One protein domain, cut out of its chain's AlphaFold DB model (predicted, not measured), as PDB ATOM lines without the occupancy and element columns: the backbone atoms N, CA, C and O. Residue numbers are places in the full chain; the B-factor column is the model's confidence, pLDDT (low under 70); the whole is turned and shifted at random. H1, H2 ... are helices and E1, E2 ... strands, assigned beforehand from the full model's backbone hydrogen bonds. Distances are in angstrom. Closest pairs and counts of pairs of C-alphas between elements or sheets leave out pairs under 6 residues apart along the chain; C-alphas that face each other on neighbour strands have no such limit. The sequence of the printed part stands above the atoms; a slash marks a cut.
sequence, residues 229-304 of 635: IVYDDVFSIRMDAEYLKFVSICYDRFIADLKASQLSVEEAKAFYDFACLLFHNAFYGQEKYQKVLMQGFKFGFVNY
ATOM      1  N   ILE A 229     508.301 -63.369  15.992       60.66
ATOM      2  CA  ILE A 229     508.541 -63.936  14.672       60.66
ATOM      3  C   ILE A 229     507.443 -64.953  14.403       60.66
ATOM      4  O   ILE A 229     507.230 -65.861  15.205       60.66
ATOM      5  N   VAL A 230     506.729 -64.751  13.298       63.88
ATOM      6  CA  VAL A 230     505.735 -65.681  12.758       63.88
ATOM      7  C   VAL A 230     506.325 -66.256  11.481       63.88
ATOM      8  O   VAL A 230     506.819 -65.494  10.652       63.88
ATOM      9  N   TYR A 231     506.278 -67.575  11.344       62.28
ATOM     10  CA  TYR A 231     506.680 -68.271  10.127       62.28
ATOM     11  C   TYR A 231     505.460 -68.995   9.552       62.28
ATOM     12  O   TYR A 231     504.970 -69.935  10.181       62.28
ATOM     13  N   ASP A 232     504.947 -68.499   8.418       61.00
ATOM     14  CA  ASP A 232     503.857 -69.069   7.604       61.00
ATOM     15  C   ASP A 232     502.710 -69.728   8.399       61.00
ATOM     16  O   ASP A 232     502.262 -70.828   8.089       61.00
ATOM     17  N   ASP A 233     502.251 -69.077   9.478       59.19
ATOM     18  CA  ASP A 233     501.220 -69.562  10.419       59.19
ATOM     19  C   ASP A 233     501.515 -70.897  11.145       59.19
ATOM     20  O   ASP A 233     500.703 -71.340  11.972       59.19
ATOM     21  N   VAL A 234     502.682 -71.508  10.908       55.91
ATOM     22  CA  VAL A 234     503.129 -72.785  11.491       55.91
ATOM     23  C   VAL A 234     503.433 -72.612  12.977       55.91
ATOM     24  O   VAL A 234     502.947 -73.367  13.824       55.91
ATOM     25  N   PHE A 235     504.218 -71.591  13.316       61.22
ATOM     26  CA  PHE A 235     504.519 -71.250  14.699       61.22
ATOM     27  C   PHE A 235     504.814 -69.765  14.865       61.22
ATOM     28  O   PHE A 235     505.120 -69.041  13.915       61.22
ATOM     29  N   SER A 236     504.719 -69.318  16.113       59.25
ATOM     30  CA  SER A 236     505.142 -67.991  16.511       59.25
ATOM     31  C   SER A 236     506.015 -68.092  17.756       59.25
ATOM     32  O   SER A 236     505.717 -68.857  18.675       59.25
ATOM     33  N   ILE A 237     507.107 -67.330  17.788       59.78
ATOM     34  CA  ILE A 237     508.018 -67.299  18.932       59.78
ATOM     35  C   ILE A 237     508.315 -65.880  19.381       59.78
ATOM     36  O   ILE A 237     508.507 -64.970  18.572       59.78
ATOM     37  N   ARG A 238     508.353 -65.716  20.703       61.59
ATOM     38  CA  ARG A 238     508.824 -64.508  21.361       61.59
ATOM     39  C   ARG A 238     510.348 -64.508  21.392       61.59
ATOM     40  O   ARG A 238     510.956 -65.443  21.901       61.59
ATOM     41  N   MET A 239     510.946 -63.407  20.953       67.31
ATOM     42  CA  MET A 239     512.395 -63.255  20.931       67.31
ATOM     43  C   MET A 239     512.847 -61.909  21.492       67.31
ATOM     44  O   MET A 239     512.222 -60.875  21.258       67.31
ATOM     45  N   ASP A 240     513.959 -61.911  22.223       68.31
ATOM     46  CA  ASP A 240     514.733 -60.694  22.476       68.31
ATOM     47  C   ASP A 240     515.722 -60.523  21.313       68.31
ATOM     48  O   ASP A 240     516.767 -61.176  21.264       68.31
ATOM     49  N   ALA A 241     515.352 -59.685  20.339       71.62
ATOM     50  CA  ALA A 241     516.148 -59.452  19.137       71.62
ATOM     51  C   ALA A 241     517.544 -58.889  19.456       71.62
ATOM     52  O   ALA A 241     518.508 -59.237  18.777       71.62
ATOM     53  N   GLU A 242     517.682 -58.069  20.506       74.50
ATOM     54  CA  GLU A 242     518.988 -57.555  20.934       74.50
ATOM     55  C   GLU A 242     519.873 -58.690  21.459       74.50
ATOM     56  O   GLU A 242     521.060 -58.758  21.134       74.50
ATOM     57  N   TYR A 243     519.297 -59.614  22.233       74.62
ATOM     58  CA  TYR A 243     520.020 -60.786  22.721       74.62
ATOM     59  C   TYR A 243     520.424 -61.738  21.587       74.62
ATOM     60  O   TYR A 243     521.559 -62.214  21.562       74.62
ATOM     61  N   LEU A 244     519.542 -61.982  20.613       78.88
ATOM     62  CA  LEU A 244     519.869 -62.802  19.440       78.88
ATOM     63  C   LEU A 244     520.954 -62.176  18.575       78.88
ATOM     64  O   LEU A 244     521.872 -62.869  18.145       78.88
ATOM     65  N   LYS A 245     520.880 -60.861  18.365       84.06
ATOM     66  CA  LYS A 245     521.916 -60.114  17.655       84.06
ATOM     67  C   LYS A 245     523.252 -60.162  18.389       84.06
ATOM     68  O   LYS A 245     524.295 -60.184  17.750       84.06
ATOM     69  N   PHE A 246     523.236 -60.217  19.721       81.81
ATOM     70  CA  PHE A 246     524.451 -60.399  20.509       81.81
ATOM     71  C   PHE A 246     525.060 -61.799  20.334       81.81
ATOM     72  O   PHE A 246     526.285 -61.916  20.250       81.81
ATOM     73  N   VAL A 247     524.238 -62.855  20.304       83.44
ATOM     74  CA  VAL A 247     524.729 -64.243  20.233       83.44
ATOM     75  C   VAL A 247     524.966 -64.751  18.801       83.44
ATOM     76  O   VAL A 247     525.639 -65.764  18.642       83.44
ATOM     77  N   SER A 248     524.489 -64.056  17.765       88.75
ATOM     78  CA  SER A 248     524.652 -64.422  16.345       88.75
ATOM     79  C   SER A 248     525.771 -63.656  15.632       88.75
ATOM     80  O   SER A 248     526.011 -62.491  15.939       88.75
ATOM     81  N   ILE A 249     526.432 -64.294  14.661       84.31
ATOM     82  CA  ILE A 249     527.410 -63.634  13.775       84.31
ATOM     83  C   ILE A 249     526.691 -62.763  12.729       84.31
ATOM     84  O   ILE A 249     526.992 -61.575  12.615       84.31
ATOM     85  N   CYS A 250     525.712 -63.326  12.013       88.25
ATOM     86  CA  CYS A 250     524.992 -62.679  10.906       88.25
ATOM     87  C   CYS A 250     523.464 -62.657  11.127       88.25
ATOM     88  O   CYS A 250     522.692 -63.053  10.253       88.25
ATOM     89  N   TYR A 251     523.012 -62.167  12.290       88.62
ATOM     90  CA  TYR A 251     521.589 -62.136  12.679       88.62
ATOM     91  C   TYR A 251     520.669 -61.549  11.603       88.62
ATOM     92  O   TYR A 251     519.637 -62.131  11.277       88.62
ATOM     93  N   ASP A 252     521.044 -60.393  11.052       87.81
ATOM     94  CA  ASP A 252     520.181 -59.647  10.135       87.81
ATOM     95  C   ASP A 252     519.918 -60.446   8.839       87.81
ATOM     96  O   ASP A 252     518.803 -60.405   8.317       87.81
ATOM     97  N   ARG A 253     520.903 -61.229   8.366       89.50
ATOM     98  CA  ARG A 253     520.764 -62.109   7.196       89.50
ATOM     99  C   ARG A 253     519.837 -63.289   7.488       89.50
ATOM    100  O   ARG A 253     518.872 -63.480   6.761       89.50
ATOM    101  N   PHE A 254     520.067 -64.012   8.586       88.25
ATOM    102  CA  PHE A 254     519.220 -65.144   8.980       88.25
ATOM    103  C   PHE A 254     517.740 -64.742   9.130       88.25
ATOM    104  O   PHE A 254     516.837 -65.432   8.664       88.25
ATOM    105  N   ILE A 255     517.474 -63.585   9.744       85.38
ATOM    106  CA  ILE A 255     516.106 -63.086   9.934       85.38
ATOM    107  C   ILE A 255     515.452 -62.660   8.618       85.38
ATOM    108  O   ILE A 255     514.232 -62.787   8.487       85.38
ATOM    109  N   ALA A 256     516.221 -62.136   7.663       87.25
ATOM    110  CA  ALA A 256     515.702 -61.814   6.339       87.25
ATOM    111  C   ALA A 256     515.215 -63.083   5.622       87.25
ATOM    112  O   ALA A 256     514.076 -63.110   5.159       87.25
ATOM    113  N   ASP A 257     516.024 -64.143   5.632       88.31
ATOM    114  CA  ASP A 257     515.709 -65.419   4.978       88.31
ATOM    115  C   ASP A 257     514.515 -66.118   5.659       88.31
ATOM    116  O   ASP A 257     513.607 -66.615   4.987       88.31
ATOM    117  N   LEU A 258     514.437 -66.059   6.996       84.00
ATOM    118  CA  LEU A 258     513.295 -66.558   7.770       84.00
ATOM    119  C   LEU A 258     511.987 -65.820   7.432       84.00
ATOM    120  O   LEU A 258     510.944 -66.454   7.307       84.00
ATOM    121  N   LYS A 259     512.023 -64.489   7.278       81.50
ATOM    122  CA  LYS A 259     510.841 -63.674   6.920       81.50
ATOM    123  C   LYS A 259     510.423 -63.826   5.462       81.50
ATOM    124  O   LYS A 259     509.262 -63.594   5.143       81.50
ATOM    125  N   ALA A 260     511.372 -64.151   4.591       84.31
ATOM    126  CA  ALA A 260     511.130 -64.406   3.178       84.31
ATOM    127  C   ALA A 260     510.685 -65.856   2.903       84.31
ATOM    128  O   ALA A 260     510.567 -66.228   1.737       84.31
ATOM    129  N   SER A 261     510.471 -66.665   3.951       79.31
ATOM    130  CA  SER A 261     510.134 -68.091   3.868       79.31
ATOM    131  C   SER A 261     511.119 -68.895   3.009       79.31
ATOM    132  O   SER A 261     510.732 -69.809   2.288       79.31
ATOM    133  N   GLN A 262     512.408 -68.539   3.071       85.38
ATOM    134  CA  GLN A 262     513.473 -69.264   2.371       85.38
ATOM    135  C   GLN A 262     513.965 -70.480   3.160       85.38
ATOM    136  O   GLN A 262     514.441 -71.443   2.565       85.38
ATOM    137  N   LEU A 263     513.831 -70.443   4.487       81.62
ATOM    138  CA  LEU A 263     514.069 -71.604   5.342       81.62
ATOM    139  C   LEU A 263     512.940 -72.614   5.160       81.62
ATOM    140  O   LEU A 263     511.788 -72.220   4.998       81.62
ATOM    141  N   SER A 264     513.254 -73.902   5.233       83.12
ATOM    142  CA  SER A 264     512.257 -74.973   5.253       83.12
ATOM    143  C   SER A 264     511.445 -74.975   6.556       83.12
ATOM    144  O   SER A 264     511.862 -74.438   7.585       83.12
ATOM    145  N   VAL A 265     510.292 -75.654   6.555       80.44
ATOM    146  CA  VAL A 265     509.463 -75.836   7.765       80.44
ATOM    147  C   VAL A 265     510.248 -76.528   8.891       80.44
ATOM    148  O   VAL A 265     510.053 -76.223  10.069       80.44
ATOM    149  N   GLU A 266     511.150 -77.448   8.544       84.31
ATOM    150  CA  GLU A 266     511.985 -78.176   9.502       84.31
ATOM    151  C   GLU A 266     513.026 -77.269  10.162       84.31
ATOM    152  O   GLU A 266     513.155 -77.278  11.388       84.31
ATOM    153  N   GLU A 267     513.720 -76.438   9.382       83.94
ATOM    154  CA  GLU A 267     514.685 -75.455   9.892       83.94
ATOM    155  C   GLU A 267     513.999 -74.388  10.737       83.94
ATOM    156  O   GLU A 267     514.476 -74.031  11.815       83.94
ATOM    157  N   ALA A 268     512.830 -73.934  10.292       79.56
ATOM    158  CA  ALA A 268     512.003 -73.000  11.028       79.56
ATOM    159  C   ALA A 268     511.613 -73.595  12.401       79.56
ATOM    160  O   ALA A 268     511.790 -72.950  13.439       79.56
ATOM    161  N   LYS A 269     511.180 -74.862  12.447       79.19
ATOM    162  CA  LYS A 269     510.884 -75.567  13.708       79.19
ATOM    163  C   LYS A 269     512.133 -75.784  14.574       79.19
ATOM    164  O   LYS A 269     512.059 -75.659  15.794       79.19
ATOM    165  N   ALA A 270     513.283 -76.082  13.978       85.31
ATOM    166  CA  ALA A 270     514.540 -76.207  14.713       85.31
ATOM    167  C   ALA A 270     514.955 -74.873  15.357       85.31
ATOM    168  O   ALA A 270     515.397 -74.844  16.507       85.31
ATOM    169  N   PHE A 271     514.754 -73.762  14.647       85.00
ATOM    170  CA  PHE A 271     514.960 -72.423  15.184       85.00
ATOM    171  C   PHE A 271     513.967 -72.086  16.305       85.00
ATOM    172  O   PHE A 271     514.360 -71.478  17.302       85.00
ATOM    173  N   TYR A 272     512.708 -72.520  16.185       80.19
ATOM    174  CA  TYR A 272     511.714 -72.400  17.252       80.19
ATOM    175  C   TYR A 272     512.189 -73.078  18.546       80.19
ATOM    176  O   TYR A 272     512.293 -72.415  19.580       80.19
ATOM    177  N   ASP A 273     512.567 -74.359  18.478       82.19
ATOM    178  CA  ASP A 273     513.084 -75.097  19.635       82.19
ATOM    179  C   ASP A 273     514.327 -74.392  20.221       82.19
ATOM    180  O   ASP A 273     514.454 -74.231  21.439       82.19
ATOM    181  N   PHE A 274     515.229 -73.901  19.364       86.06
ATOM    182  CA  PHE A 274     516.427 -73.165  19.783       86.06
ATOM    183  C   PHE A 274     516.106 -71.873  20.534       86.06
ATOM    184  O   PHE A 274     516.676 -71.578  21.587       86.06
ATOM    185  N   ALA A 275     515.154 -71.103  20.039       79.69
ATOM    186  CA  ALA A 275     514.727 -69.891  20.703       79.69
ATOM    187  C   ALA A 275     513.987 -70.185  22.018       79.69
ATOM    188  O   ALA A 275     514.188 -69.468  23.002       79.69
ATOM    189  N   CYS A 276     513.230 -71.284  22.095       75.94
ATOM    190  CA  CYS A 276     512.659 -71.764  23.351       75.94
ATOM    191  C   CYS A 276     513.745 -72.131  24.371       75.94
ATOM    192  O   CYS A 276     513.620 -71.794  25.553       75.94
ATOM    193  N   LEU A 277     514.843 -72.751  23.933       80.12
ATOM    194  CA  LEU A 277     516.004 -73.011  24.786       80.12
ATOM    195  C   LEU A 277     516.567 -71.701  25.358       80.12
ATOM    196  O   LEU A 277     516.765 -71.598  26.569       80.12
ATOM    197  N   LEU A 278     516.780 -70.681  24.521       76.69
ATOM    198  CA  LEU A 278     517.375 -69.409  24.950       76.69
ATOM    199  C   LEU A 278     516.475 -68.584  25.875       76.69
ATOM    200  O   LEU A 278     516.949 -68.037  26.873       76.69
ATOM    201  N   PHE A 279     515.190 -68.460  25.545       71.06
ATOM    202  CA  PHE A 279     514.288 -67.521  26.223       71.06
ATOM    203  C   PHE A 279     513.440 -68.162  27.314       71.06
ATOM    204  O   PHE A 279     512.993 -67.471  28.236       71.06
ATOM    205  N   HIS A 280     513.238 -69.476  27.242       68.00
ATOM    206  CA  HIS A 280     512.383 -70.207  28.173       68.00
ATOM    207  C   HIS A 280     513.155 -71.233  29.006       68.00
ATOM    208  O   HIS A 280     512.558 -71.864  29.869       68.00
ATOM    209  N   ASN A 281     514.483 -71.342  28.831       69.31
ATOM    210  CA  ASN A 281     515.313 -72.403  29.422       69.31
ATOM    211  C   ASN A 281     514.745 -73.803  29.122       69.31
ATOM    212  O   ASN A 281     514.856 -74.714  29.948       69.31
ATOM    213  N   ALA A 282     514.090 -73.958  27.967       71.94
ATOM    214  CA  ALA A 282     513.578 -75.249  27.542       71.94
ATOM    215  C   ALA A 282     514.741 -76.236  27.376       71.94
ATOM    216  O   ALA A 282     515.876 -75.848  27.082       71.94
ATOM    217  N   PHE A 283     514.448 -77.517  27.582       75.00
ATOM    218  CA  PHE A 283     515.380 -78.635  27.406       75.00
ATOM    219  C   PHE A 283     516.581 -78.697  28.360       75.00
ATOM    220  O   PHE A 283     517.310 -79.677  28.297       75.00
ATOM    221  N   TYR A 284     516.809 -77.729  29.255       72.06
ATOM    222  CA  TYR A 284     517.962 -77.761  30.172       72.06
ATOM    223  C   TYR A 284     518.008 -79.075  30.969       72.06
ATOM    224  O   TYR A 284     517.015 -79.469  31.584       72.06
ATOM    225  N   GLY A 285     519.164 -79.748  30.948       62.69
ATOM    226  CA  GLY A 285     519.363 -81.051  31.594       62.69
ATOM    227  C   GLY A 285     518.698 -82.246  30.889       62.69
ATOM    228  O   GLY A 285     518.722 -83.345  31.434       62.69
ATOM    229  N   GLN A 286     518.105 -82.054  29.706       72.56
ATOM    230  CA  GLN A 286     517.552 -83.118  28.859       72.56
ATOM    231  C   GLN A 286     518.488 -83.406  27.678       72.56
ATOM    232  O   GLN A 286     519.175 -82.506  27.198       72.56
ATOM    233  N   GLU A 287     518.445 -84.619  27.122       71.31
ATOM    234  CA  GLU A 287     519.211 -84.975  25.912       71.31
ATOM    235  C   GLU A 287     518.894 -84.053  24.721       71.31
ATOM    236  O   GLU A 287     519.775 -83.688  23.938       71.31
ATOM    237  N   LYS A 288     517.638 -83.588  24.631       80.88
ATOM    238  CA  LYS A 288     517.184 -82.657  23.590       80.88
ATOM    239  C   LYS A 288     517.944 -81.321  23.615       80.88
ATOM    240  O   LYS A 288     518.073 -80.702  22.561       80.88
ATOM    241  N   TYR A 289     518.520 -80.912  24.754       83.81
ATOM    242  CA  TYR A 289     519.336 -79.695  24.865       83.81
ATOM    243  C   TYR A 289     520.456 -79.661  23.830       83.81
ATOM    244  O   TYR A 289     520.615 -78.674  23.115       83.81
ATOM    245  N   GLN A 290     521.214 -80.757  23.732       82.81
ATOM    246  CA  GLN A 290     522.356 -80.849  22.833       82.81
ATOM    247  C   GLN A 290     521.899 -80.698  21.385       82.81
ATOM    248  O   GLN A 290     522.424 -79.853  20.667       82.81
ATOM    249  N   LYS A 291     520.877 -81.456  20.973       86.38
ATOM    250  CA  LYS A 291     520.331 -81.382  19.613       86.38
ATOM    251  C   LYS A 291     519.909 -79.957  19.255       86.38
ATOM    252  O   LYS A 291     520.257 -79.467  18.188       86.38
ATOM    253  N   VAL A 292     519.183 -79.293  20.149       89.44
ATOM    254  CA  VAL A 292     518.638 -77.953  19.916       89.44
ATOM    255  C   VAL A 292     519.740 -76.887  19.869       89.44
ATOM    256  O   VAL A 292     519.724 -76.025  18.991       89.44
ATOM    257  N   LEU A 293     520.737 -76.965  20.753       89.19
ATOM    258  CA  LEU A 293     521.873 -76.040  20.746       89.19
ATOM    259  C   LEU A 293     522.722 -76.179  19.469       89.19
ATOM    260  O   LEU A 293     523.113 -75.177  18.876       89.19
ATOM    261  N   MET A 294     522.941 -77.415  19.013       88.56
ATOM    262  CA  MET A 294     523.649 -77.725  17.766       88.56
ATOM    263  C   MET A 294     522.950 -77.126  16.532       88.56
ATOM    264  O   MET A 294     523.623 -76.645  15.623       88.56
ATOM    265  N   GLN A 295     521.613 -77.076  16.511       90.00
ATOM    266  CA  GLN A 295     520.864 -76.368  15.460       90.00
ATOM    267  C   GLN A 295     521.092 -74.853  15.526       90.00
ATOM    268  O   GLN A 295     521.327 -74.213  14.506       90.00
ATOM    269  N   GLY A 296     521.130 -74.277  16.731       90.19
ATOM    270  CA  GLY A 296     521.516 -72.876  16.917       90.19
ATOM    271  C   GLY A 296     522.890 -72.548  16.323       90.19
ATOM    272  O   GLY A 296     523.059 -71.508  15.686       90.19
ATOM    273  N   PHE A 297     523.865 -73.452  16.470       90.56
ATOM    274  CA  PHE A 297     525.181 -73.293  15.848       90.56
ATOM    275  C   PHE A 297     525.107 -73.289  14.326       90.56
ATOM    276  O   PHE A 297     525.726 -72.420  13.723       90.56
ATOM    277  N   LYS A 298     524.319 -74.177  13.710       90.06
ATOM    278  CA  LYS A 298     524.106 -74.190  12.252       90.06
ATOM    279  C   LYS A 298     523.605 -72.836  11.733       90.06
ATOM    280  O   LYS A 298     524.144 -72.321  10.757       90.06
ATOM    281  N   PHE A 299     522.698 -72.198  12.472       89.00
ATOM    282  CA  PHE A 299     522.134 -70.880  12.150       89.00
ATOM    283  C   PHE A 299     523.018 -69.674  12.544       89.00
ATOM    284  O   PHE A 299     522.559 -68.533  12.529       89.00
ATOM    285  N   GLY A 300     524.277 -69.889  12.939       88.44
ATOM    286  CA  GLY A 300     525.218 -68.798  13.227       88.44
ATOM    287  C   GLY A 300     525.130 -68.200  14.633       88.44
ATOM    288  O   GLY A 300     525.752 -67.167  14.891       88.44
ATOM    289  N   PHE A 301     524.411 -68.827  15.573       89.50
ATOM    290  CA  PHE A 301     524.333 -68.382  16.972       89.50
ATOM    291  C   PHE A 301     525.432 -69.019  17.819       89.50
ATOM    292  O   PHE A 301     525.263 -70.139  18.286       89.50
ATOM    293  N   VAL A 302     526.549 -68.318  18.046       85.88
ATOM    294  CA  VAL A 302     527.790 -68.877  18.636       85.88
ATOM    295  C   VAL A 302     528.426 -68.033  19.744       85.88
ATOM    296  O   VAL A 302     529.381 -68.463  20.391       85.88
ATOM    297  N   ASN A 303     527.963 -66.806  19.970       81.56
ATOM    298  CA  ASN A 303     528.628 -65.856  20.862       81.56
ATOM    299  C   ASN A 303     528.037 -65.894  22.285       81.56
ATOM    300  O   ASN A 303     527.317 -64.995  22.713       81.56
ATOM    301  N   TYR A 304     528.377 -66.937  23.047       79.56
ATOM    302  CA  TYR A 304     527.788 -67.240  24.368       79.56
ATOM    303  C   TYR A 304     528.584 -66.729  25.578       79.56
ATOM    304  O   TYR A 304     528.510 -67.298  26.666       79.56
TER     305      TYR A 304
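AT A GLANCE: This is residues 229 to 304 of the 635 residues of an uncharacterized protein of Caenorhabditis brenneri (UniProt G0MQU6). The helix H3 runs through the middle, with the small hairpin E1 E2 packed on one side of it, mainly through E2, and H4 crossing it on the opposite side. H1 and H2, joined by a tight link, lie more loosely to a third side of H3. The printed part has 76 residues with four named helices and two named strands, in the order E1, E2, H1, H2, H3, H4; the one sheet has the order E1 - E2 and is antiparallel. The class is mostly helix. The whole is compact, with a radius of gyration of the C-alphas of 11.6 A and spans of 34 by 25 by 20 A.

HOW THE PARTS SIT: The strands E1, residues 229 to 231, and E2, residues 235 to 239, form an antiparallel hairpin, with 160 degrees between their directions. N 229 and O 237 are within hydrogen-bond range at 3.0 A, as are N 231 and O 235 at 3.2 A. H3, residues 265 to 280, has 9 pairs of C-alphas within 8 A of E2, the closest being those of Tyr 272 and Ile 237, 6.5 A apart. H3 touches H4, residues 288 to 298, with its residues 270 to 277 alone; the closest C-alphas, of Phe 274 and Val 292, are 5.3 A apart. These two helices run opposite ways at a steep tilt of 67 degrees. H2, residues 251 to 259, is close to H3 but not clearly touching it, the closest C-alphas being those of Leu 258 and Ala 268, 7.3 A apart. H1, residues 241 to 247, and H2 touch only at the corner by their link, and only just, with 3 pairs of C-alphas within 8 A; the closest are those of Lys 245 and Tyr 251, at 5.4 A. H1 and H3 are near each other. H4 is apart from H1, H2 and both strands. In H1, H2, H3 and H4 every O i to N i+4 pair is within hydrogen-bond range.

IN THESE COORDINATES: E1 begins at C-alpha 229, at (508.541, -63.936, 14.672), and measures 6.6 A; E2 measures 12.8 A. H1 is 9.9 A long and H2 12.3 A. H3, the longest helix, measures 21.4 A from C-alpha 265 at (509.463, -75.836, 7.765) to C-alpha 280. H4 measures 15.8 A and ends at C-alpha 298, at (524.106, -74.190, 12.252).

THE WHOLE: The two C-alphas farthest apart, those of Ala 260 and Gly 285, are 33.9 A apart. The printed part has no cut. No link is long: that from H3 to H4 is short, with 7 residues, and the others are tight. The mean pLDDT of the printed part is 78.9; residues 229 to 240, 280 to 281 and 285 are under 70.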